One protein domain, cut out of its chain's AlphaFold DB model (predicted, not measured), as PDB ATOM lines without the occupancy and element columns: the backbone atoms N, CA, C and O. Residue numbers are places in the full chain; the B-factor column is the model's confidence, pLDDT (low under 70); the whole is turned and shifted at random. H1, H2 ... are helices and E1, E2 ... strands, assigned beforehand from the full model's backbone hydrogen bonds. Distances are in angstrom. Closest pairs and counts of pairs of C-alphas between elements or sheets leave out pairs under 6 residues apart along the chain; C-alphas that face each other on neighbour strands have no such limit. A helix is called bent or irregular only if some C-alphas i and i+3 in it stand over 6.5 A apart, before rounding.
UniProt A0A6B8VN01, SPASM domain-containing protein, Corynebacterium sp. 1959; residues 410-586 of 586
ATOM      1  N   ASP A 410     260.841 188.457 212.198       93.50
ATOM      2  CA  ASP A 410     260.679 189.527 213.171       93.50
ATOM      3  C   ASP A 410     260.575 190.869 212.424       93.50
ATOM      4  O   ASP A 410     261.534 191.269 211.751       93.50
ATOM      5  N   PRO A 411     259.455 191.613 212.544       93.94
ATOM      6  CA  PRO A 411     259.318 192.923 211.913       93.94
ATOM      7  C   PRO A 411     260.442 193.895 212.291       93.94
ATOM      8  O   PRO A 411     260.765 194.790 211.507       93.94
ATOM      9  N   ALA A 412     261.078 193.705 213.453       94.56
ATOM     10  CA  ALA A 412     262.241 194.463 213.891       94.56
ATOM     11  C   ALA A 412     263.457 194.325 212.959       94.56
ATOM     12  O   ALA A 412     264.314 195.209 212.978       94.56
ATOM     13  N   ASN A 413     263.540 193.256 212.170       94.19
ATOM     14  CA  ASN A 413     264.644 192.967 211.257       94.19
ATOM     15  C   ASN A 413     264.322 193.294 209.791       94.19
ATOM     16  O   ASN A 413     265.184 193.131 208.932       94.19
ATOM     17  N   SER A 414     263.117 193.792 209.502       92.56
ATOM     18  CA  SER A 414     262.716 194.212 208.155       92.56
ATOM     19  C   SER A 414     263.489 195.443 207.670       92.56
ATOM     20  O   SER A 414     263.853 196.312 208.472       92.56
ATOM     21  N   LEU A 415     263.678 195.581 206.352       91.81
ATOM     22  CA  LEU A 415     264.350 196.750 205.775       91.81
ATOM     23  C   LEU A 415     263.778 198.106 206.262       91.81
ATOM     24  O   LEU A 415     264.582 198.952 206.661       91.81
ATOM     25  N   PRO A 416     262.449 198.340 206.337       93.50
ATOM     26  CA  PRO A 416     261.909 199.596 206.869       93.50
ATOM     27  C   PRO A 416     262.286 199.860 208.334       93.50
ATOM     28  O   PRO A 416     262.657 200.983 208.679       93.50
ATOM     29  N   ALA A 417     262.243 198.838 209.196       95.12
ATOM     30  CA  ALA A 417     262.626 198.976 210.602       95.12
ATOM     31  C   ALA A 417     264.131 199.243 210.755       95.12
ATOM     32  O   ALA A 417     264.542 200.029 211.611       95.12
ATOM     33  N   LEU A 418     264.954 198.619 209.909       95.19
ATOM     34  CA  LEU A 418     266.395 198.856 209.863       95.19
ATOM     35  C   LEU A 418     266.725 200.278 209.398       95.19
ATOM     36  O   LEU A 418     267.593 200.913 209.994       95.19
ATOM     37  N   ILE A 419     266.012 200.792 208.388       94.62
ATOM     38  CA  ILE A 419     266.126 202.182 207.927       94.62
ATOM     39  C   ILE A 419     265.744 203.144 209.054       94.62
ATOM     40  O   ILE A 419     266.495 204.063 209.350       94.62
ATOM     41  N   GLN A 420     264.624 202.914 209.746       95.75
ATOM     42  CA  GLN A 420     264.152 203.802 210.816       95.75
ATOM     43  C   GLN A 420     265.154 203.954 211.976       95.75
ATOM     44  O   GLN A 420     265.135 204.963 212.673       95.75
ATOM     45  N   ARG A 421     266.044 202.985 212.194       95.12
ATOM     46  CA  ARG A 421     267.029 203.005 213.291       95.12
ATOM     47  C   ARG A 421     268.366 203.642 212.918       95.12
ATOM     48  O   ARG A 421     269.266 203.670 213.754       95.12
ATOM     49  N   ASP A 422     268.532 204.071 211.673       95.50
ATOM     50  CA  ASP A 422     269.815 204.512 211.141       95.50
ATOM     51  C   ASP A 422     269.633 205.776 210.302       95.50
ATOM     52  O   ASP A 422     269.168 205.716 209.166       95.50
ATOM     53  N   ASP A 423     270.012 206.923 210.865       93.38
ATOM     54  CA  ASP A 423     269.805 208.241 210.252       93.38
ATOM     55  C   ASP A 423     270.414 208.350 208.844       93.38
ATOM     56  O   ASP A 423     269.856 209.004 207.962       93.38
ATOM     57  N   VAL A 424     271.535 207.664 208.591       93.25
ATOM     58  CA  VAL A 424     272.181 207.654 207.271       93.25
ATOM     59  C   VAL A 424     271.350 206.841 206.279       93.25
ATOM     60  O   VAL A 424     271.182 207.262 205.136       93.25
ATOM     61  N   LEU A 425     270.786 205.702 206.699       93.88
ATOM     62  CA  LEU A 425     269.852 204.945 205.860       93.88
ATOM     63  C   LEU A 425     268.546 205.711 205.624       93.88
ATOM     64  O   LEU A 425     268.033 205.661 204.508       93.88
ATOM     65  N   GLN A 426     268.017 206.424 206.625       93.88
ATOM     66  CA  GLN A 426     266.819 207.254 206.450       93.88
ATOM     67  C   GLN A 426     267.015 208.273 205.328       93.88
ATOM     68  O   GLN A 426     266.151 208.401 204.463       93.88
ATOM     69  N   GLU A 427     268.162 208.954 205.304       92.31
ATOM     70  CA  GLU A 427     268.470 209.918 204.249       92.31
ATOM     71  C   GLU A 427     268.787 209.227 202.910       92.31
ATOM     72  O   GLU A 427     268.334 209.682 201.861       92.31
ATOM     73  N   MET A 428     269.485 208.087 202.924       91.75
ATOM     74  CA  MET A 428     269.778 207.312 201.712       91.75
ATOM     75  C   MET A 428     268.512 206.776 201.020       91.75
ATOM     76  O   MET A 428     268.473 206.654 199.799       91.75
ATOM     77  N   PHE A 429     267.463 206.450 201.769       91.75
ATOM     78  CA  PHE A 429     266.194 205.968 201.210       91.75
ATOM     79  C   PHE A 429     265.097 207.038 201.182       91.75
ATOM     80  O   PHE A 429     263.931 206.726 200.907       91.75
ATOM     81  N   ARG A 430     265.449 208.302 201.445       92.00
ATOM     82  CA  ARG A 430     264.485 209.399 201.504       92.00
ATOM     83  C   ARG A 430     263.824 209.626 200.136       92.00
ATOM     84  O   ARG A 430     264.524 209.762 199.129       92.00
ATOM     85  N   PRO A 431     262.486 209.764 200.082       90.44
ATOM     86  CA  PRO A 431     261.794 210.188 198.870       90.44
ATOM     87  C   PRO A 431     262.354 211.503 198.304       90.44
ATOM     88  O   PRO A 431     262.601 212.465 199.041       90.44
ATOM     89  N   GLY A 432     262.570 211.529 196.989       91.69
ATOM     90  CA  GLY A 432     263.095 212.689 196.268       91.69
ATOM     91  C   GLY A 432     264.582 212.978 196.481       91.69
ATOM     92  O   GLY A 432     265.040 214.034 196.052       91.69
ATOM     93  N   ALA A 433     265.338 212.079 197.125       94.62
ATOM     94  CA  ALA A 433     266.792 212.207 197.261       94.62
ATOM     95  C   ALA A 433     267.522 212.155 195.908       94.62
ATOM     96  O   ALA A 433     268.537 212.827 195.723       94.62
ATOM     97  N   ILE A 434     266.984 211.383 194.959       96.19
ATOM     98  CA  ILE A 434     267.429 211.349 193.567       96.19
ATOM     99  C   ILE A 434     266.201 211.479 192.666       96.19
ATOM    100  O   ILE A 434     265.189 210.818 192.899       96.19
ATOM    101  N   LYS A 435     266.283 212.323 191.636       97.25
ATOM    102  CA  LYS A 435     265.210 212.527 190.656       97.25
ATOM    103  C   LYS A 435     265.725 212.341 189.240       97.25
ATOM    104  O   LYS A 435     266.798 212.832 188.904       97.25
ATOM    105  N   LEU A 436     264.929 211.686 188.410       97.88
ATOM    106  CA  LEU A 436     265.117 211.631 186.968       97.88
ATOM    107  C   LEU A 436     264.401 212.823 186.334       97.88
ATOM    108  O   LEU A 436     263.255 213.103 186.677       97.88
ATOM    109  N   ILE A 437     265.067 213.515 185.417       97.94
ATOM    110  CA  ILE A 437     264.516 214.647 184.677       97.94
ATOM    111  C   ILE A 437     264.589 214.317 183.191       97.94
ATOM    112  O   ILE A 437     265.683 214.245 182.633       97.94
ATOM    113  N   VAL A 438     263.435 214.149 182.550       97.38
ATOM    114  CA  VAL A 438     263.337 213.905 181.103       97.38
ATOM    115  C   VAL A 438     262.602 215.070 180.468       97.38
ATOM    116  O   VAL A 438     261.479 215.383 180.863       97.38
ATOM    117  N   ASN A 439     263.250 215.766 179.532       96.31
ATOM    118  CA  ASN A 439     262.693 216.947 178.855       96.31
ATOM    119  C   ASN A 439     262.126 218.000 179.824       96.31
ATOM    120  O   ASN A 439     261.080 218.605 179.590       96.31
ATOM    121  N   GLY A 440     262.817 218.196 180.950       93.88
ATOM    122  CA  GLY A 440     262.436 219.144 182.000       93.88
ATOM    123  C   GLY A 440     261.377 218.639 182.989       93.88
ATOM    124  O   GLY A 440     261.108 219.330 183.971       93.88
ATOM    125  N   GLN A 441     260.801 217.448 182.798       96.06
ATOM    126  CA  GLN A 441     259.859 216.847 183.747       96.06
ATOM    127  C   GLN A 441     260.590 215.979 184.772       96.06
ATOM    128  O   GLN A 441     261.264 215.019 184.405       96.06
ATOM    129  N   ALA A 442     260.444 216.307 186.058       95.75
ATOM    130  CA  ALA A 442     261.117 215.617 187.155       95.75
ATOM    131  C   ALA A 442     260.234 214.530 187.795       95.75
ATOM    132  O   ALA A 442     259.076 214.784 188.119       95.75
ATOM    133  N   THR A 443     260.809 213.354 188.046       95.19
ATOM    134  CA  THR A 443     260.181 212.230 188.757       95.19
ATOM    135  C   THR A 443     261.147 211.659 189.789       95.19
ATOM    136  O   THR A 443     262.329 211.468 189.503       95.19
ATOM    137  N   ASP A 444     260.654 211.367 190.991       94.38
ATOM    138  CA  ASP A 444     261.465 210.765 192.051       94.38
ATOM    139  C   ASP A 444     261.890 209.340 191.675       94.38
ATOM    140  O   ASP A 444     261.073 208.511 191.265       94.38
ATOM    141  N   LEU A 445     263.174 209.042 191.863       94.25
ATOM    142  CA  LEU A 445     263.693 207.683 191.801       94.25
ATOM    143  C   LEU A 445     263.701 207.065 193.194       94.25
ATOM    144  O   LEU A 445     263.892 207.737 194.208       94.25
ATOM    145  N   TYR A 446     263.506 205.755 193.239       90.75
ATOM    146  CA  TYR A 446     263.473 204.991 194.475       90.75
ATOM    147  C   TYR A 446     263.935 203.557 194.222       90.75
ATOM    148  O   TYR A 446     264.034 203.112 193.081       90.75
ATOM    149  N   SER A 447     264.234 202.846 195.305       88.25
ATOM    150  CA  SER A 447     264.582 201.428 195.270       88.25
ATOM    151  C   SER A 447     263.341 200.576 195.032       88.25
ATOM    152  O   SER A 447     262.385 200.667 195.815       88.25
ATOM    153  N   SER A 448     263.349 199.713 194.017       84.75
ATOM    154  CA  SER A 448     262.230 198.787 193.813       84.75
ATOM    155  C   SER A 448     262.084 197.776 194.949       84.75
ATOM    156  O   SER A 448     260.964 197.419 195.317       84.75
ATOM    157  N   HIS A 449     263.198 197.407 195.585       81.06
ATOM    158  CA  HIS A 449     263.226 196.519 196.745       81.06
ATOM    159  C   HIS A 449     262.494 197.090 197.965       81.06
ATOM    160  O   HIS A 449     261.880 196.334 198.710       81.06
ATOM    161  N   LEU A 450     262.521 198.412 198.161       85.75
ATOM    162  CA  LEU A 450     261.864 199.044 199.306       85.75
ATOM    163  C   LEU A 450     260.365 199.282 199.073       85.75
ATOM    164  O   LEU A 450     259.568 199.126 199.994       85.75
ATOM    165  N   TYR A 451     259.976 199.684 197.860       83.62
ATOM    166  CA  TYR A 451     258.606 200.133 197.581       83.62
ATOM    167  C   TYR A 451     257.751 199.120 196.809       83.62
ATOM    168  O   TYR A 451     256.554 199.354 196.646       83.62
ATOM    169  N   GLY A 452     258.332 198.029 196.302       81.75
ATOM    170  CA  GLY A 452     257.606 197.016 195.524       81.75
ATOM    171  C   GLY A 452     257.047 197.528 194.190       81.75
ATOM    172  O   GLY A 452     256.132 196.931 193.631       81.75
ATOM    173  N   ARG A 453     257.569 198.650 193.688       85.12
ATOM    174  CA  ARG A 453     257.244 199.261 192.389       85.12
ATOM    175  C   ARG A 453     258.534 199.729 191.716       85.12
ATOM    176  O   ARG A 453     259.575 199.721 192.359       85.12
ATOM    177  N   MET A 454     258.489 200.133 190.451       86.19
ATOM    178  CA  MET A 454     259.673 200.587 189.714       86.19
ATOM    179  C   MET A 454     259.320 201.744 188.780       86.19
ATOM    180  O   MET A 454     258.235 201.757 188.200       86.19
ATOM    181  N   THR A 455     260.227 202.712 188.632       92.69
ATOM    182  CA  THR A 455     260.080 203.801 187.655       92.69
ATOM    183  C   THR A 455     260.416 203.288 186.256       92.69
ATOM    184  O   THR A 455     261.444 202.638 186.070       92.69
ATOM    185  N   GLN A 456     259.559 203.580 185.277       94.75
ATOM    186  CA  GLN A 456     259.715 203.177 183.878       94.75
ATOM    187  C   GLN A 456     259.571 204.386 182.956       94.75
ATOM    188  O   GLN A 456     258.682 205.210 183.168       94.75
ATOM    189  N   VAL A 457     260.438 204.485 181.946       95.00
ATOM    190  CA  VAL A 457     260.429 205.592 180.980       95.00
ATOM    191  C   VAL A 457     260.718 205.088 179.567       95.00
ATOM    192  O   VAL A 457     261.602 204.261 179.375       95.00
ATOM    193  N   THR A 458     260.005 205.603 178.571       95.06
ATOM    194  CA  THR A 458     260.363 205.431 177.155       95.06
ATOM    195  C   THR A 458     261.212 206.621 176.727       95.06
ATOM    196  O   THR A 458     260.813 207.762 176.960       95.06
ATOM    197  N   LEU A 459     262.386 206.354 176.160       95.88
ATOM    198  CA  LEU A 459     263.371 207.355 175.761       95.88
ATOM    199  C   LEU A 459     263.657 207.255 174.262       95.88
ATOM    200  O   LEU A 459     263.786 206.157 173.727       95.88
ATOM    201  N   SER A 460     263.843 208.407 173.634       92.81
ATOM    202  CA  SER A 460     264.276 208.573 172.249       92.81
ATOM    203  C   SER A 460     265.660 209.237 172.176       92.81
ATOM    204  O   SER A 460     266.093 209.892 173.134       92.81
ATOM    205  N   PRO A 461     266.386 209.114 171.050       91.12
ATOM    206  CA  PRO A 461     267.671 209.788 170.852       91.12
ATOM    207  C   PRO A 461     267.629 211.317 171.016       91.12
ATOM    208  O   PRO A 461     268.663 211.929 171.318       91.12
ATOM    209  N   GLU A 462     266.466 211.935 170.806       94.06
ATOM    210  CA  GLU A 462     266.213 213.373 170.893       94.06
ATOM    211  C   GLU A 462     265.980 213.858 172.330       94.06
ATOM    212  O   GLU A 462     266.152 215.052 172.597       94.06
ATOM    213  N   ASP A 463     265.638 212.957 173.253       96.75
ATOM    214  CA  ASP A 463     265.316 213.317 174.628       96.75
ATOM    215  C   ASP A 463     266.540 213.813 175.404       96.75
ATOM    216  O   ASP A 463     267.664 213.320 175.271       96.75
ATOM    217  N   SER A 464     266.296 214.796 176.268       96.81
ATOM    218  CA  SER A 464     267.268 215.283 177.245       96.81
ATOM    219  C   SER A 464     267.043 214.587 178.582       96.81
ATOM    220  O   SER A 464     265.969 214.703 179.175       96.81
ATOM    221  N   VAL A 465     268.055 213.867 179.068       98.00
ATOM    222  CA  VAL A 465     267.942 213.023 180.263       98.00
ATOM    223  C   VAL A 465     268.966 213.456 181.295       98.00
ATOM    224  O   VAL A 465     270.169 213.347 181.074       98.00
ATOM    225  N   HIS A 466     268.489 213.910 182.448       98.19
ATOM    226  CA  HIS A 466     269.329 214.333 183.561       98.19
ATOM    227  C   HIS A 466     268.950 213.604 184.842       98.19
ATOM    228  O   HIS A 466     267.813 213.163 185.014       98.19
ATOM    229  N   VAL A 467     269.889 213.531 185.778       97.81
ATOM    230  CA  VAL A 467     269.613 213.087 187.144       97.81
ATOM    231  C   VAL A 467     270.018 214.170 188.127       97.81
ATOM    232  O   VAL A 467     271.124 214.699 188.060       97.81
ATOM    233  N   ALA A 468     269.105 214.488 189.039       98.00
ATOM    234  CA  ALA A 468     269.327 215.397 190.148       98.00
ATOM    235  C   ALA A 468     269.575 214.605 191.432       98.00
ATOM    236  O   ALA A 468     268.753 213.767 191.799       98.00
ATOM    237  N   VAL A 469     270.676 214.887 192.124       97.06
ATOM    238  CA  VAL A 469     271.030 214.287 193.417       97.06
ATOM    239  C   VAL A 469     271.019 215.374 194.489       97.06
ATOM    240  O   VAL A 469     271.789 216.329 194.404       97.06
ATOM    241  N   ASP A 470     270.154 215.238 195.493       96.44
ATOM    242  CA  ASP A 470     270.024 216.187 196.609       96.44
ATOM    243  C   ASP A 470     271.347 216.305 197.386       96.44
ATOM    244  O   ASP A 470     272.028 215.306 197.646       96.44
ATOM    245  N   LYS A 471     271.715 217.525 197.792       93.38
ATOM    246  CA  LYS A 471     272.972 217.780 198.513       93.38
ATOM    247  C   LYS A 471     273.086 217.019 199.839       93.38
ATOM    248  O   LYS A 471     274.199 216.689 200.242       93.38
ATOM    249  N   ARG A 472     271.974 216.684 200.500       93.94
ATOM    250  CA  ARG A 472     271.975 215.845 201.713       93.94
ATOM    251  C   ARG A 472     272.320 214.394 201.403       93.94
ATOM    252  O   ARG A 472     273.114 213.804 202.127       93.94
ATOM    253  N   TYR A 473     271.797 213.853 200.302       94.44
ATOM    254  CA  TYR A 473     272.168 212.521 199.821       94.44
ATOM    255  C   TYR A 473     273.636 212.484 199.382       94.44
ATOM    256  O   TYR A 473     274.374 211.544 199.673       94.44
ATOM    257  N   TRP A 474     274.090 213.539 198.704       93.31
ATOM    258  CA  TRP A 474     275.490 213.698 198.327       93.31
ATOM    259  C   TRP A 474     276.425 213.739 199.546       93.31
ATOM    260  O   TRP A 474     277.479 213.112 199.525       93.31
ATOM    261  N   ALA A 475     276.032 214.420 200.622       91.31
ATOM    262  CA  ALA A 475     276.845 214.567 201.828       91.31
ATOM    263  C   ALA A 475     276.926 213.303 202.711       91.31
ATOM    264  O   ALA A 475     277.652 213.311 203.712       91.31
ATOM    265  N   LEU A 476     276.205 212.224 202.375       90.56
ATOM    266  CA  LEU A 476     276.214 210.987 203.159       90.56
ATOM    267  C   LEU A 476     277.636 210.446 203.343       90.56
ATOM    268  O   LEU A 476     278.460 210.518 202.438       90.56
ATOM    269  N   ASN A 477     277.906 209.875 204.521       84.19
ATOM    270  CA  ASN A 477     279.164 209.191 204.852       84.19
ATOM    271  C   ASN A 477     280.445 210.041 204.677       84.19
ATOM    272  O   ASN A 477     281.468 209.551 204.204       84.19
ATOM    273  N   GLY A 478     280.409 211.307 205.105       69.06
ATOM    274  CA  GLY A 478     281.625 212.102 205.338       69.06
ATOM    275  C   GLY A 478     281.985 213.151 204.279       69.06
ATOM    276  O   GLY A 478     283.052 213.749 204.391       69.06
ATOM    277  N   GLY A 479     281.103 213.440 203.314       66.06
ATOM    278  CA  GLY A 479     281.166 214.672 202.510       66.06
ATOM    279  C   GLY A 479     282.140 214.704 201.315       66.06
ATOM    280  O   GLY A 479     282.777 213.714 200.959       66.06
ATOM    281  N   ASP A 480     282.193 215.879 200.672       66.06
ATOM    282  CA  ASP A 480     282.515 216.167 199.254       66.06
ATOM    283  C   ASP A 480     283.834 215.631 198.672       66.06
ATOM    284  O   ASP A 480     283.958 215.460 197.456       66.06
ATOM    285  N   LEU A 481     284.841 215.375 199.508       73.31
ATOM    286  CA  LEU A 481     286.182 215.013 199.048       73.31
ATOM    287  C   LEU A 481     286.182 213.636 198.376       73.31
ATOM    288  O   LEU A 481     286.020 212.606 199.029       73.31
ATOM    289  N   GLY A 482     286.396 213.622 197.058       82.06
ATOM    290  CA  GLY A 482     286.448 212.399 196.253       82.06
ATOM    291  C   GLY A 482     285.091 211.720 196.046       82.06
ATOM    292  O   GLY A 482     285.067 210.548 195.683       82.06
ATOM    293  N   ASN A 483     283.976 212.419 196.287       94.38
ATOM    294  CA  ASN A 483     282.648 211.898 195.974       94.38
ATOM    295  C   ASN A 483     282.295 212.115 194.490       94.38
ATOM    296  O   ASN A 483     282.778 213.053 193.852       94.38
ATOM    297  N   ALA A 484     281.451 211.244 193.944       95.88
ATOM    298  CA  ALA A 484     280.977 211.295 192.564       95.88
ATOM    299  C   ALA A 484     279.571 210.699 192.467       95.88
ATOM    300  O   ALA A 484     279.234 209.790 193.236       95.88
ATOM    301  N   ILE A 485     278.774 211.170 191.502       97.00
ATOM    302  CA  ILE A 485     277.537 210.487 191.114       97.00
ATOM    303  C   ILE A 485     277.947 209.236 190.341       97.00
ATOM    304  O   ILE A 485     278.581 209.334 189.294       97.00
ATOM    305  N   LYS A 486     277.588 208.069 190.871       96.81
ATOM    306  CA  LYS A 486     277.831 206.765 190.262       96.81
ATOM    307  C   LYS A 486     276.572 206.302 189.545       96.81
ATOM    308  O   LYS A 486     275.515 206.174 190.162       96.81
ATOM    309  N   VAL A 487     276.723 205.995 188.266       97.25
ATOM    310  CA  VAL A 487     275.676 205.499 187.373       97.25
ATOM    311  C   VAL A 487     276.067 204.102 186.917       97.25
ATOM    312  O   VAL A 487     277.188 203.884 186.454       97.25
ATOM    313  N   GLN A 488     275.155 203.148 187.056       96.50
ATOM    314  CA  GLN A 488     275.345 201.771 186.608       96.50
ATOM    315  C   GLN A 488     274.251 201.418 185.606       96.50
ATOM    316  O   GLN A 488     273.071 201.480 185.945       96.50
ATOM    317  N   LEU A 489     274.650 201.042 184.392       96.50
ATOM    318  CA  LEU A 489     273.763 200.537 183.351       96.50
ATOM    319  C   LEU A 489     273.781 199.008 183.380       96.50
ATOM    320  O   LEU A 489     274.831 198.392 183.171       96.50
ATOM    321  N   LEU A 490     272.618 198.417 183.623       94.81
ATOM    322  CA  LEU A 490     272.391 196.978 183.675       94.81
ATOM    323  C   LEU A 490     271.404 196.554 182.581       94.81
ATOM    324  O   LEU A 490     270.547 197.342 182.178       94.81
ATOM    325  N   SER A 491     271.490 195.302 182.135       93.94
ATOM    326  CA  SER A 491     270.528 194.715 181.195       93.94
ATOM    327  C   SER A 491     269.988 193.368 181.673       93.94
ATOM    328  O   SER A 491     270.649 192.636 182.411       93.94
ATOM    329  N   ASP A 492     268.780 193.027 181.228       92.38
ATOM    330  CA  ASP A 492     268.088 191.770 181.553       92.38
ATOM    331  C   ASP A 492     268.705 190.527 180.897       92.38
ATOM    332  O   ASP A 492     268.191 189.423 181.063       92.38
ATOM    333  N   SER A 493     269.833 190.667 180.200       90.75
ATOM    334  CA  SER A 493     270.648 189.527 179.786       90.75
ATOM    335  C   SER A 493     271.280 188.876 181.024       90.75
ATOM    336  O   SER A 493     272.163 189.483 181.635       90.75
ATOM    337  N   PRO A 494     270.874 187.659 181.430       88.56
ATOM    338  CA  PRO A 494     271.393 187.040 182.641       88.56
ATOM    339  C   PRO A 494     272.851 186.604 182.454       88.56
ATOM    340  O   PRO A 494     273.205 185.966 181.465       88.56
ATOM    341  N   VAL A 495     273.690 186.893 183.445       90.19
ATOM    342  CA  VAL A 495     275.088 186.443 183.521       90.19
ATOM    343  C   VAL A 495     275.344 185.729 184.847       90.19
ATOM    344  O   VAL A 495     274.702 186.026 185.856       90.19
ATOM    345  N   VAL A 496     276.289 184.788 184.856       88.75
ATOM    346  CA  VAL A 496     276.706 184.046 186.056       88.75
ATOM    347  C   VAL A 496     278.147 184.419 186.380       88.75
ATOM    348  O   VAL A 496     279.042 184.181 185.573       88.75
ATOM    349  N   TYR A 497     278.376 185.044 187.539       81.88
ATOM    350  CA  TYR A 497     279.714 185.456 187.974       81.88
ATOM    351  C   TYR A 497     279.818 185.627 189.498       81.88
ATOM    352  O   TYR A 497     278.812 185.660 190.215       81.88
ATOM    353  N   GLY A 498     281.056 185.782 189.982       80.38
ATOM    354  CA  GLY A 498     281.399 185.919 191.400       80.38
ATOM    355  C   GLY A 498     281.517 184.579 192.128       80.38
ATOM    356  O   GLY A 498     281.163 183.531 191.588       80.38
ATOM    357  N   ASP A 499     282.002 184.616 193.368       80.88
ATOM    358  CA  ASP A 499     282.253 183.407 194.170       80.88
ATOM    359  C   ASP A 499     280.969 182.603 194.428       80.88
ATOM    360  O   ASP A 499     280.987 181.378 194.490       80.88
ATOM    361  N   GLU A 500     279.828 183.293 194.502       81.12
ATOM    362  CA  GLU A 500     278.509 182.695 194.727       81.12
ATOM    363  C   GLU A 500     277.900 182.043 193.471       81.12
ATOM    364  O   GLU A 500     276.865 181.389 193.581       81.12
ATOM    365  N   GLN A 501     278.475 182.264 192.276       85.44
ATOM    366  CA  GLN A 501     277.960 181.772 190.984       85.44
ATOM    367  C   GLN A 501     276.451 182.025 190.784       85.44
ATOM    368  O   GLN A 501     275.714 181.185 190.264       85.44
ATOM    369  N   ARG A 502     275.966 183.201 191.205       82.19
ATOM    370  CA  ARG A 502     274.554 183.585 191.056       82.19
ATOM    371  C   ARG A 502     274.277 184.168 189.677       82.19
ATOM    372  O   ARG A 502     275.087 184.925 189.145       82.19
ATOM    373  N   THR A 503     273.084 183.889 189.161       86.50
ATOM    374  CA  THR A 503     272.527 184.580 187.995       86.50
ATOM    375  C   THR A 503     272.125 186.006 188.379       86.50
ATOM    376  O   THR A 503     271.354 186.199 189.319       86.50
ATOM    377  N   LYS A 504     272.658 187.005 187.672       86.88
ATOM    378  CA  LYS A 504     272.387 188.439 187.873       86.88
ATOM    379  C   LYS A 504     272.149 189.124 186.524       86.88
ATOM    380  O   LYS A 504     272.510 188.569 185.489       86.88
ATOM    381  N   MET A 505     271.575 190.328 186.544       88.62
ATOM    382  CA  MET A 505     271.544 191.207 185.365       88.62
ATOM    383  C   MET A 505     272.972 191.500 184.885       88.62
ATOM    384  O   MET A 505     273.884 191.647 185.707       88.62
ATOM    385  N   SER A 506     273.168 191.583 183.571       91.44
ATOM    386  CA  SER A 506     274.471 191.904 182.991       91.44
ATOM    387  C   SER A 506     274.850 193.347 183.285       91.44
ATOM    388  O   SER A 506     274.037 194.260 183.145       91.44
ATOM    389  N   HIS A 507     276.104 193.555 183.677       92.62
ATOM    390  CA  HIS A 507     276.664 194.882 183.884       92.62
ATOM    391  C   HIS A 507     277.196 195.420 182.554       92.62
ATOM    392  O   HIS A 507     278.230 194.958 182.074       92.62
ATOM    393  N   VAL A 508     276.510 196.401 181.964       94.81
ATOM    394  CA  VAL A 508     276.863 196.954 180.645       94.81
ATOM    395  C   VAL A 508     277.928 198.041 180.773       94.81
ATOM    396  O   VAL A 508     278.942 198.000 180.080       94.81
ATOM    397  N   ALA A 509     277.720 199.011 181.668       96.19
ATOM    398  CA  ALA A 509     278.645 200.128 181.861       96.19
ATOM    399  C   ALA A 509     278.535 200.738 183.267       96.19
ATOM    400  O   ALA A 509     277.476 200.712 183.895       96.19
ATOM    401  N   THR A 510     279.640 201.297 183.769       95.69
ATOM    402  CA  THR A 510     279.665 202.160 184.965       95.69
ATOM    403  C   THR A 510     280.263 203.500 184.589       95.69
ATOM    404  O   THR A 510     281.275 203.546 183.890       95.69
ATOM    405  N   PHE A 511     279.683 204.568 185.114       93.75
ATOM    406  CA  PHE A 511     280.173 205.923 184.944       93.75
ATOM    407  C   PHE A 511     280.164 206.670 186.281       93.75
ATOM    408  O   PHE A 511     279.175 206.619 187.008       93.75
ATOM    409  N   ASP A 512     281.268 207.360 186.581       96.44
ATOM    410  CA  ASP A 512     281.435 208.184 187.779       96.44
ATOM    411  C   ASP A 512     281.640 209.644 187.376       96.44
ATOM    412  O   ASP A 512     282.643 209.983 186.748       96.44
ATOM    413  N   ALA A 513     280.691 210.503 187.747       96.19
ATOM    414  CA  ALA A 513     280.745 211.936 187.493       96.19
ATOM    415  C   ALA A 513     281.201 212.698 188.736       96.19
ATOM    416  O   ALA A 513     280.480 212.786 189.735       96.19
ATOM    417  N   TYR A 514     282.399 213.267 188.656       95.12
ATOM    418  CA  TYR A 514     282.958 214.141 189.688       95.12
ATOM    419  C   TYR A 514     282.434 215.576 189.531       95.12
ATOM    420  O   TYR A 514     281.969 215.920 188.445       95.12
ATOM    421  N   PRO A 515     282.558 216.454 190.548       94.12
ATOM    422  CA  PRO A 515     281.970 217.801 190.532       94.12
ATOM    423  C   PRO A 515     282.236 218.640 189.273       94.12
ATOM    424  O   PRO A 515     281.368 219.388 188.849       94.12
ATOM    425  N   ALA A 516     283.393 218.480 188.621       93.50
ATOM    426  CA  ALA A 516     283.719 219.183 187.374       93.50
ATOM    427  C   ALA A 516     282.815 218.817 186.174       93.50
ATOM    428  O   ALA A 516     282.790 219.541 185.183       93.50
ATOM    429  N   GLN A 517     282.107 217.689 186.245       94.69
ATOM    430  CA  GLN A 517     281.167 217.197 185.232       94.69
ATOM    431  C   GLN A 517     279.705 217.427 185.640       94.69
ATOM    432  O   GLN A 517     278.799 216.987 184.936       94.69
ATOM    433  N   LEU A 518     279.475 218.064 186.790       95.81
ATOM    434  CA  LEU A 518     278.155 218.278 187.363       95.81
ATOM    435  C   LEU A 518     277.808 219.761 187.326       95.81
ATOM    436  O   LEU A 518     278.661 220.627 187.516       95.81
ATOM    437  N   GLN A 519     276.527 220.054 187.144       96.12
ATOM    438  CA  GLN A 519     276.004 221.389 187.385       96.12
ATOM    439  C   GLN A 519     275.562 221.494 188.847       96.12
ATOM    440  O   GLN A 519     274.731 220.717 189.318       96.12
ATOM    441  N   GLU A 520     276.109 222.474 189.563       94.50
ATOM    442  CA  GLU A 520     275.736 222.751 190.947       94.50
ATOM    443  C   GLU A 520     274.497 223.653 191.014       94.50
ATOM    444  O   GLU A 520     274.467 224.733 190.421       94.50
ATOM    445  N   LEU A 521     273.489 223.228 191.775       93.25
ATOM    446  CA  LEU A 521     272.349 224.046 192.188       93.25
ATOM    447  C   LEU A 521     272.384 224.281 193.708       93.25
ATOM    448  O   LEU A 521     273.209 223.721 194.437       93.25
ATOM    449  N   SER A 522     271.476 225.120 194.213       90.50
ATOM    450  CA  SER A 522     271.393 225.426 195.649       90.50
ATOM    451  C   SER A 522     271.174 224.184 196.516       90.50
ATOM    452  O   SER A 522     271.730 224.097 197.607       90.50
ATOM    453  N   ASP A 523     270.398 223.221 196.023       93.44
ATOM    454  CA  ASP A 523     269.889 222.061 196.756       93.44
ATOM    455  C   ASP A 523     270.257 220.710 196.118       93.44
ATOM    456  O   ASP A 523     270.068 219.672 196.754       93.44
ATOM    457  N   ALA A 524     270.829 220.698 194.909       96.19
ATOM    458  CA  ALA A 524     271.158 219.470 194.189       96.19
ATOM    459  C   ALA A 524     272.387 219.593 193.272       96.19
ATOM    460  O   ALA A 524     272.788 220.685 192.872       96.19
ATOM    461  N   TRP A 525     272.939 218.441 192.902       96.56
ATOM    462  CA  TRP A 525     273.858 218.265 191.781       96.56
ATOM    463  C   TRP A 525     273.108 217.676 190.589       96.56
ATOM    464  O   TRP A 525     272.399 216.682 190.748       96.56
ATOM    465  N   ILE A 526     273.274 218.263 189.404       97.81
ATOM    466  CA  ILE A 526     272.667 217.775 188.162       97.81
ATOM    467  C   ILE A 526     273.736 217.122 187.286       97.81
ATOM    468  O   ILE A 526     274.772 217.725 187.002       97.81
ATOM    469  N   LEU A 527     273.451 215.905 186.830       98.00
ATOM    470  CA  LEU A 527     274.228 215.182 185.829       98.00
ATOM    471  C   LEU A 527     273.419 215.043 184.537       98.00
ATOM    472  O   LEU A 527     272.307 214.523 184.577       98.00
ATOM    473  N   ASP A 528     273.994 215.441 183.401       97.62
ATOM    474  CA  ASP A 528     273.468 215.114 182.071       97.62
ATOM    475  C   ASP A 528     273.867 213.679 181.681       97.62
ATOM    476  O   ASP A 528     275.045 213.371 181.481       97.62
ATOM    477  N   LEU A 529     272.877 212.787 181.596       97.00
ATOM    478  CA  LEU A 529     273.045 211.394 181.174       97.00
ATOM    479  C   LEU A 529     272.908 211.208 179.662       97.00
ATOM    480  O   LEU A 529     273.224 210.129 179.158       97.00
ATOM    481  N   THR A 530     272.465 212.224 178.925       96.62
ATOM    482  CA  THR A 530     272.192 212.124 177.487       96.62
ATOM    483  C   THR A 530     273.406 211.619 176.692       96.62
ATOM    484  O   THR A 530     273.248 210.688 175.895       96.62
ATOM    485  N   PRO A 531     274.640 212.132 176.908       95.62
ATOM    486  CA  PRO A 531     275.817 211.630 176.197       95.62
ATOM    487  C   PRO A 531     276.129 210.166 176.528       95.62
ATOM    488  O   PRO A 531     276.502 209.403 175.639       95.62
ATOM    489  N   PHE A 532     275.947 209.765 177.789       95.69
ATOM    490  CA  PHE A 532     276.174 208.395 178.250       95.69
ATOM    491  C   PHE A 532     275.172 207.420 177.617       95.69
ATOM    492  O   PHE A 532     275.565 206.375 177.106       95.69
ATOM    493  N   LEU A 533     273.890 207.787 177.572       96.12
ATOM    494  CA  LEU A 533     272.849 206.977 176.936       96.12
ATOM    495  C   LEU A 533     273.105 206.796 175.438       96.12
ATOM    496  O   LEU A 533     273.109 205.669 174.947       96.12
ATOM    497  N   ARG A 534     273.405 207.883 174.718       95.12
ATOM    498  CA  ARG A 534     273.711 207.822 173.278       95.12
ATOM    499  C   ARG A 534     274.939 206.966 172.980       95.12
ATOM    500  O   ARG A 534     274.928 206.215 172.008       95.12
ATOM    501  N   LEU A 535     275.975 207.048 173.818       95.94
ATOM    502  CA  LEU A 535     277.182 206.229 173.679       95.94
ATOM    503  C   LEU A 535     276.872 204.725 173.753       95.94
ATOM    504  O   LEU A 535     277.494 203.935 173.044       95.94
ATOM    505  N   HIS A 536     275.909 204.334 174.589       96.56
ATOM    506  CA  HIS A 536     275.559 202.935 174.839       96.56
ATOM    507  C   HIS A 536     274.311 202.451 174.084       96.56
ATOM    508  O   HIS A 536     273.945 201.285 174.233       96.56
ATOM    509  N   ALA A 537     273.710 203.277 173.220       94.88
ATOM    510  CA  ALA A 537     272.455 202.976 172.525       94.88
ATOM    511  C   ALA A 537     272.443 201.630 171.784       94.88
ATOM    512  O   ALA A 537     271.456 200.902 171.822       94.88
ATOM    513  N   ALA A 538     273.569 201.246 171.175       93.94
ATOM    514  CA  ALA A 538     273.699 199.978 170.455       93.94
ATOM    515  C   ALA A 538     273.636 198.722 171.353       93.94
ATOM    516  O   ALA A 538     273.554 197.613 170.834       93.94
ATOM    517  N   SER A 539     273.715 198.877 172.679       93.94
ATOM    518  CA  SER A 539     273.688 197.771 173.649       93.94
ATOM    519  C   SER A 539     272.328 197.559 174.318       93.94
ATOM    520  O   SER A 539     272.186 196.627 175.110       93.94
ATOM    521  N   PHE A 540     271.345 198.417 174.034       95.94
ATOM    522  CA  PHE A 540     270.055 198.390 174.711       95.94
ATOM    523  C   PHE A 540     269.147 197.262 174.208       95.94
ATOM    524  O   PHE A 540     269.135 196.917 173.028       95.94
ATOM    525  N   LEU A 541     268.376 196.692 175.134       94.94
ATOM    526  CA  LEU A 541     267.373 195.656 174.889       94.94
ATOM    527  C   LEU A 541     265.963 196.267 174.745       94.94
ATOM    528  O   LEU A 541     265.711 197.329 175.319       94.94
ATOM    529  N   PRO A 542     265.035 195.609 174.028       92.44
ATOM    530  CA  PRO A 542     263.621 196.002 173.990       92.44
ATOM    531  C   PRO A 542     262.893 195.684 175.314       92.44
ATOM    532  O   PRO A 542     263.507 195.197 176.268       92.44
ATOM    533  N   ASP A 543     261.585 195.958 175.378       91.06
ATOM    534  CA  ASP A 543     260.669 195.518 176.449       91.06
ATOM    535  C   ASP A 543     261.091 195.940 177.872       91.06
ATOM    536  O   ASP A 543     260.973 195.179 178.834       91.06
ATOM    537  N   PHE A 544     261.607 197.167 178.027       90.62
ATOM    538  CA  PHE A 544     262.155 197.679 179.297       90.62
ATOM    539  C   PHE A 544     263.289 196.817 179.887       90.62
ATOM    540  O   PHE A 544     263.514 196.813 181.104       90.62
ATOM    541  N   GLY A 545     264.042 196.115 179.032       93.31
ATOM    542  CA  GLY A 545     265.161 195.251 179.415       93.31
ATOM    543  C   GLY A 545     266.424 195.980 179.894       93.31
ATOM    544  O   GLY A 545     267.438 195.326 180.137       93.31
ATOM    545  N   ASN A 546     266.391 197.312 180.031       95.88
ATOM    546  CA  ASN A 546     267.517 198.141 180.474       95.88
ATOM    547  C   ASN A 546     267.196 198.829 181.797       95.88
ATOM    548  O   ASN A 546     266.100 199.362 181.967       95.88
ATOM    549  N   LEU A 547     268.170 198.875 182.705       95.69
ATOM    550  CA  LEU A 547     268.042 199.500 184.018       95.69
ATOM    551  C   LEU A 547     269.223 200.431 184.283       95.69
ATOM    552  O   LEU A 547     270.378 200.046 184.107       95.69
ATOM    553  N   ILE A 548     268.935 201.643 184.751       96.06
ATOM    554  CA  ILE A 548     269.937 202.550 185.310       96.06
ATOM    555  C   ILE A 548     269.735 202.642 186.814       96.06
ATOM    556  O   ILE A 548     268.661 203.007 187.285       96.06
ATOM    557  N   SER A 549     270.800 202.349 187.554       95.50
ATOM    558  CA  SER A 549     270.894 202.560 188.995       95.50
ATOM    559  C   SER A 549     271.809 203.749 189.276       95.50
ATOM    560  O   SER A 549     272.891 203.854 188.688       95.50
ATOM    561  N   VAL A 550     271.381 204.653 190.160       96.44
ATOM    562  CA  VAL A 550     272.115 205.877 190.503       96.44
ATOM    563  C   VAL A 550     272.328 205.978 192.006       96.44
ATOM    564  O   VAL A 550     271.411 205.811 192.804       96.44
ATOM    565  N   THR A 551     273.556 206.294 192.402       95.94
ATOM    566  CA  THR A 551     273.932 206.578 193.791       95.94
ATOM    567  C   THR A 551     275.142 207.517 193.821       95.94
ATOM    568  O   THR A 551     275.549 208.050 192.791       95.94
ATOM    569  N   THR A 552     275.745 207.727 194.987       95.88
ATOM    570  CA  THR A 552     277.055 208.372 195.117       95.88
ATOM    571  C   THR A 552     278.087 207.376 195.630       95.88
ATOM    572  O   THR A 552     277.737 206.363 196.244       95.88
ATOM    573  N   LEU A 553     279.374 207.642 195.392       94.75
ATOM    574  CA  LEU A 553     280.452 206.801 195.925       94.75
ATOM    575  C   LEU A 553     280.344 206.655 197.448       94.75
ATOM    576  O   LEU A 553     280.408 205.540 197.961       94.75
ATOM    577  N   ARG A 554     280.089 207.759 198.158       93.50
ATOM    578  CA  ARG A 554     279.993 207.757 199.623       93.50
ATOM    579  C   ARG A 554     278.757 207.032 200.158       93.50
ATOM    580  O   ARG A 554     278.880 206.273 201.122       93.50
ATOM    581  N   ALA A 555     277.595 207.187 199.520       93.62
ATOM    582  CA  ALA A 555     276.398 206.424 199.885       93.62
ATOM    583  C   ALA A 555     276.603 204.916 199.654       93.62
ATOM    584  O   ALA A 555     276.259 204.094 200.507       93.62
ATOM    585  N   ARG A 556     277.251 204.544 198.542       93.50
ATOM    586  CA  ARG A 556     277.595 203.149 198.241       93.50
ATOM    587  C   ARG A 556     278.579 202.550 199.247       93.50
ATOM    588  O   ARG A 556     278.400 201.408 199.662       93.50
ATOM    589  N   GLU A 557     279.602 203.298 199.650       92.88
ATOM    590  CA  GLU A 557     280.539 202.879 200.700       92.88
ATOM    591  C   GLU A 557     279.814 202.594 202.020       92.88
ATOM    592  O   GLU A 557     280.068 201.568 202.658       92.88
ATOM    593  N   TYR A 558     278.875 203.460 202.411       93.50
ATOM    594  CA  TYR A 558     278.084 203.246 203.620       93.50
ATOM    595  C   TYR A 558     277.215 201.993 203.532       93.50
ATOM    596  O   TYR A 558     277.213 201.186 204.460       93.50
ATOM    597  N   HIS A 559     276.529 201.796 202.404       93.62
ATOM    598  CA  HIS A 559     275.718 200.608 202.143       93.62
ATOM    599  C   HIS A 559     276.514 199.310 202.369       93.62
ATOM    600  O   HIS A 559     276.089 198.452 203.145       93.62
ATOM    601  N   TYR A 560     277.719 199.197 201.801       93.50
ATOM    602  CA  TYR A 560     278.569 198.020 202.018       93.50
ATOM    603  C   TYR A 560     279.175 197.948 203.425       93.50
ATOM    604  O   TYR A 560     279.306 196.857 203.983       93.50
ATOM    605  N   SER A 561     279.494 199.084 204.054       94.44
ATOM    606  CA  SER A 561     279.878 199.096 205.473       94.44
ATOM    607  C   SER A 561     278.753 198.538 206.349       94.44
ATOM    608  O   SER A 561     279.011 197.802 207.304       94.44
ATOM    609  N   LYS A 562     277.497 198.851 206.011       94.75
ATOM    610  CA  LYS A 562     276.319 198.354 206.714       94.75
ATOM    611  C   LYS A 562     276.095 196.864 206.466       94.75
ATOM    612  O   LYS A 562     275.799 196.169 207.435       94.75
ATOM    613  N   HIS A 563     276.319 196.354 205.247       94.19
ATOM    614  CA  HIS A 563     276.321 194.904 204.970       94.19
ATOM    615  C   HIS A 563     277.253 194.142 205.914       94.19
ATOM    616  O   HIS A 563     276.864 193.118 206.467       94.19
ATOM    617  N   GLY A 564     278.458 194.666 206.158       93.56
ATOM    618  CA  GLY A 564     279.421 194.045 207.073       93.56
ATOM    619  C   GLY A 564     279.031 194.106 208.557       93.56
ATOM    620  O   GLY A 564     279.545 193.326 209.353       93.56
ATOM    621  N   LYS A 565     278.134 195.021 208.947       94.94
ATOM    622  CA  LYS A 565     277.734 195.261 210.347       94.94
ATOM    623  C   LYS A 565     276.353 194.709 210.701       94.94
ATOM    624  O   LYS A 565     276.023 194.632 211.880       94.94
ATOM    625  N   ASN A 566     275.518 194.389 209.714       94.56
ATOM    626  CA  ASN A 566     274.148 193.945 209.936       94.56
ATOM    627  C   ASN A 566     273.741 192.894 208.892       94.56
ATOM    628  O   ASN A 566     273.541 193.209 207.719       94.56
ATOM    629  N   ALA A 567     273.593 191.647 209.347       93.44
ATOM    630  CA  ALA A 567     273.257 190.513 208.493       93.44
ATOM    631  C   ALA A 567     271.861 190.635 207.855       93.44
ATOM    632  O   ALA A 567     271.708 190.313 206.682       93.44
ATOM    633  N   PHE A 568     270.862 191.144 208.582       93.56
ATOM    634  CA  PHE A 568     269.506 191.328 208.050       93.56
ATOM    635  C   PHE A 568     269.470 192.398 206.958       93.56
ATOM    636  O   PHE A 568     268.894 192.175 205.900       93.56
ATOM    637  N   TYR A 569     270.175 193.514 207.164       93.88
ATOM    638  CA  TYR A 569     270.336 194.544 206.141       93.88
ATOM    639  C   TYR A 569     271.031 193.980 204.901       93.88
ATOM    640  O   TYR A 569     270.589 194.245 203.788       93.88
ATOM    641  N   HIS A 570     272.088 193.180 205.079       92.69
ATOM    642  CA  HIS A 570     272.751 192.497 203.970       92.69
ATOM    643  C   HIS A 570     271.770 191.605 203.202       92.69
ATOM    644  O   HIS A 570     271.638 191.766 201.994       92.69
ATOM    645  N   LEU A 571     271.036 190.721 203.879       89.94
ATOM    646  CA  LEU A 571     270.087 189.812 203.229       89.94
ATOM    647  C   LEU A 571     268.981 190.561 202.469       89.94
ATOM    648  O   LEU A 571     268.744 190.264 201.299       89.94
ATOM    649  N   GLU A 572     268.365 191.566 203.095       88.88
ATOM    650  CA  GLU A 572     267.288 192.377 202.506       88.88
ATOM    651  C   GLU A 572     267.771 193.270 201.349       88.88
ATOM    652  O   GLU A 572     266.971 193.739 200.542       88.88
ATOM    653  N   THR A 573     269.082 193.522 201.249       90.12
ATOM    654  CA  THR A 573     269.675 194.410 200.235       90.12
ATOM    655  C   THR A 573     270.842 193.770 199.482       90.12
ATOM    656  O   THR A 573     271.770 194.447 199.036       90.12
ATOM    657  N   ILE A 574     270.795 192.443 199.326       83.94
ATOM    658  CA  ILE A 574     271.816 191.662 198.609       83.94
ATOM    659  C   ILE A 574     271.882 192.028 197.118       83.94
ATOM    660  O   ILE A 574     272.914 191.862 196.463       83.94
ATOM    661  N   ASN A 575     270.767 192.528 196.586       77.06
ATOM    662  CA  ASN A 575     270.692 193.209 195.305       77.06
ATOM    663  C   ASN A 575     270.744 194.720 195.569       77.06
ATOM    664  O   ASN A 575     270.148 195.198 196.533       77.06
ATOM    665  N   LEU A 576     271.495 195.453 194.738       75.00
ATOM    666  CA  LEU A 576     271.805 196.872 194.938       75.00
ATOM    667  C   LEU A 576     270.514 197.692 195.100       75.00
ATOM    668  O   LEU A 576     269.799 197.874 194.121       75.00
ATOM    669  N   PRO A 577     270.205 198.231 196.292       81.06
ATOM    670  CA  PRO A 577     268.905 198.827 196.567       81.06
ATOM    671  C   PRO A 577     268.895 200.325 196.238       81.06
ATOM    672  O   PRO A 577     268.205 201.087 196.908       81.06
ATOM    673  N   PHE A 578     269.699 200.793 195.287       91.81
ATOM    674  CA  PHE A 578     269.803 202.226 195.013       91.81
ATOM    675  C   PHE A 578     268.637 202.723 194.149       91.81
ATOM    676  O   PHE A 578     267.984 201.915 193.489       91.81
ATOM    677  N   PRO A 579     268.352 204.039 194.151       93.81
ATOM    678  CA  PRO A 579     267.372 204.622 193.245       93.81
ATOM    679  C   PRO A 579     267.642 204.241 191.790       93.81
ATOM    680  O   PRO A 579     268.762 204.372 191.294       93.81
ATOM    681  N   GLU A 580     266.608 203.758 191.112       94.38
ATOM    682  CA  GLU A 580     266.743 203.173 189.783       94.38
ATOM    683  C   GLU A 580     265.529 203.459 188.900       94.38
ATOM    684  O   GLU A 580     264.439 203.777 189.384       94.38
ATOM    685  N   PHE A 581     265.721 203.330 187.590       95.81
ATOM    686  CA  PHE A 581     264.635 203.294 186.620       95.81
ATOM    687  C   PHE A 581     264.946 202.315 185.494       95.81
ATOM    688  O   PHE A 581     266.102 202.130 185.103       95.81
ATOM    689  N   ARG A 582     263.891 201.708 184.955       95.56
ATOM    690  CA  ARG A 582     263.952 200.955 183.707       95.56
ATOM    691  C   ARG A 582     263.579 201.831 182.534       95.56
ATOM    692  O   ARG A 582     262.763 202.744 182.673       95.56
ATOM    693  N   PHE A 583     264.145 201.528 181.376       96.69
ATOM    694  CA  PHE A 583     263.791 202.249 180.170       96.69
ATOM    695  C   PHE A 583     263.755 201.377 178.924       96.69
ATOM    696  O   PHE A 583     264.467 200.377 178.795       96.69
ATOM    697  N   GLU A 584     262.907 201.812 178.007       95.00
ATOM    698  CA  GLU A 584     262.893 201.392 176.616       95.00
ATOM    699  C   GLU A 584     263.522 202.499 175.768       95.00
ATOM    700  O   GLU A 584     263.353 203.682 176.073       95.00
ATOM    701  N   TRP A 585     264.276 202.112 174.740       93.25
ATOM    702  CA  TRP A 585     264.956 203.035 173.835       93.25
ATOM    703  C   TRP A 585     264.420 202.852 172.417       93.25
ATOM    704  O   TRP A 585     264.603 201.775 171.843       93.25
ATOM    705  N   GLY A 586     263.760 203.876 171.870       83.81
ATOM    706  CA  GLY A 586     263.031 203.794 170.600       83.81
ATOM    707  C   GLY A 586     262.938 205.109 169.852       83.81
ATOM    708  O   GLY A 586     262.746 206.152 170.515       83.81
TER     709      GLY A 586
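Overview. This is residues 410 to 586 of the 586 residues of the protein "SPASM domain-containing protein" of Corynebacterium sp. 1959 (UniProt A0A6B8VN01). Two twisted sheets stand partly face to face as a sandwich with crossed strands: the larger, E3 E9 E8 E5 E6, includes the long bent hairpin E5 and E6, and the smaller is E2 E1 E4 E7. H1, H2, H6 and H7 gather at one end of this sandwich, while H5 packs at the other end, where the larger sheet curls round it. The printed part has 177 residues, with seven named helices and nine named strands in the order H1 H2 E1 E2 H3 E3 E4 H4 E5 E6 E7 H5 E8 H6 H7 E9. The class is mixed, helices and strands; the larger sheet is mixed and the smaller all antiparallel, in the orders just named. The whole is compact, with a radius of gyration of the C-alphas of 16.1 A and spans of 48 by 42 by 27 A.

Along the chain. In the larger sheet, E5 is residues 485 to 497, 25.3 A long, beginning at C-alpha 485 (277.537, 210.487, 191.114), and E6 is residues 502 to 513, 29.2 A. E8 is residues 546 to 552, 20.3 A; E9 is residues 580 to 585, 16.0 A, ending at C-alpha 585 (264.956, 203.035, 173.835); E3 is residues 455 to 459. In the smaller sheet, E4 is residues 465 to 470, 16.8 A, E1 residues 434 to 438, E2 residues 441 to 444 and E7 residues 524 to 528. H6, the longest helix, is residues 553 to 565, 18.7 A, and H5 is residues 530 to 539, 14.9 A. H1 is residues 415 to 420, beginning at C-alpha 415 (264.350, 196.750, 205.775); H2 is 423 to 428, H3 448 to 451, H4 471 to 474 and H7 567 to 572.

Arrangement. The larger sheet is strongly twisted, with edge strands E3 and E6. E5 and E6 form an antiparallel hairpin, with N 487 and O 511 at 2.8 A; E5 bends by 108 degrees at residue 494 and E6 by 60 degrees at residue 508. E8 is antiparallel to E5, N 486 and O 551 at 2.8 A, and to E9, N 548 and O 581 at 2.9 A. E3 and E9 are parallel, N 459 and O 584 at 2.8 A. In the smaller sheet E1 and E2 form a hairpin, N 436 and O 443 at 2.8 A; E1 pairs with E4, N 437 and O 466 at 2.8 A, and E4 with E7, N 469 and O 525 at 2.8 A. The two sheets form a sandwich, two sheets face to face, their facing parts 9.6 A centre to centre and their strands at 72 degrees. H5 is on one face of the larger sheet, giving two layers, one of helix and one of strands; it is irregular, C-alphas 535 and 538 being 7.8 A apart. H6 is on the larger sheet at a height over the sheet of 9.7 A, only just over none of its strands, with 2 C-alphas falling on E8. H6 and H7 touch only at the corner, closest at the C-alphas of His 563 and His 570, 4.4 A. H7 touches H1 at a steep tilt of 64 degrees, opposite ways, closest at the C-alphas of Leu 415 and Glu 572, 6.2 A. H1 and H2 only just touch, with 3 pairs of C-alphas within 8 A, and only at the corner, closest at the C-alphas of Ile 419 and Leu 425, 5.1 A. H4 only grazes both sheets. H3 is close to H1 but not clearly touching, the closest C-alphas being those of Leu 415 and Leu 450, 7.3 A apart. Each O i to N i+4 pair is within hydrogen-bond range in H1, H2, H6 and H7, and 4 of 6 are in H5; H3 and H4 are too short for such a pair.

Size, cuts and confidence. The C-alphas farthest apart, those of Asp 410 and Glu 462, are 48.9 A apart. The printed part has no cut and no long link. The mean pLDDT of the printed part is 92.3, and residues 478 to 480 are under 70.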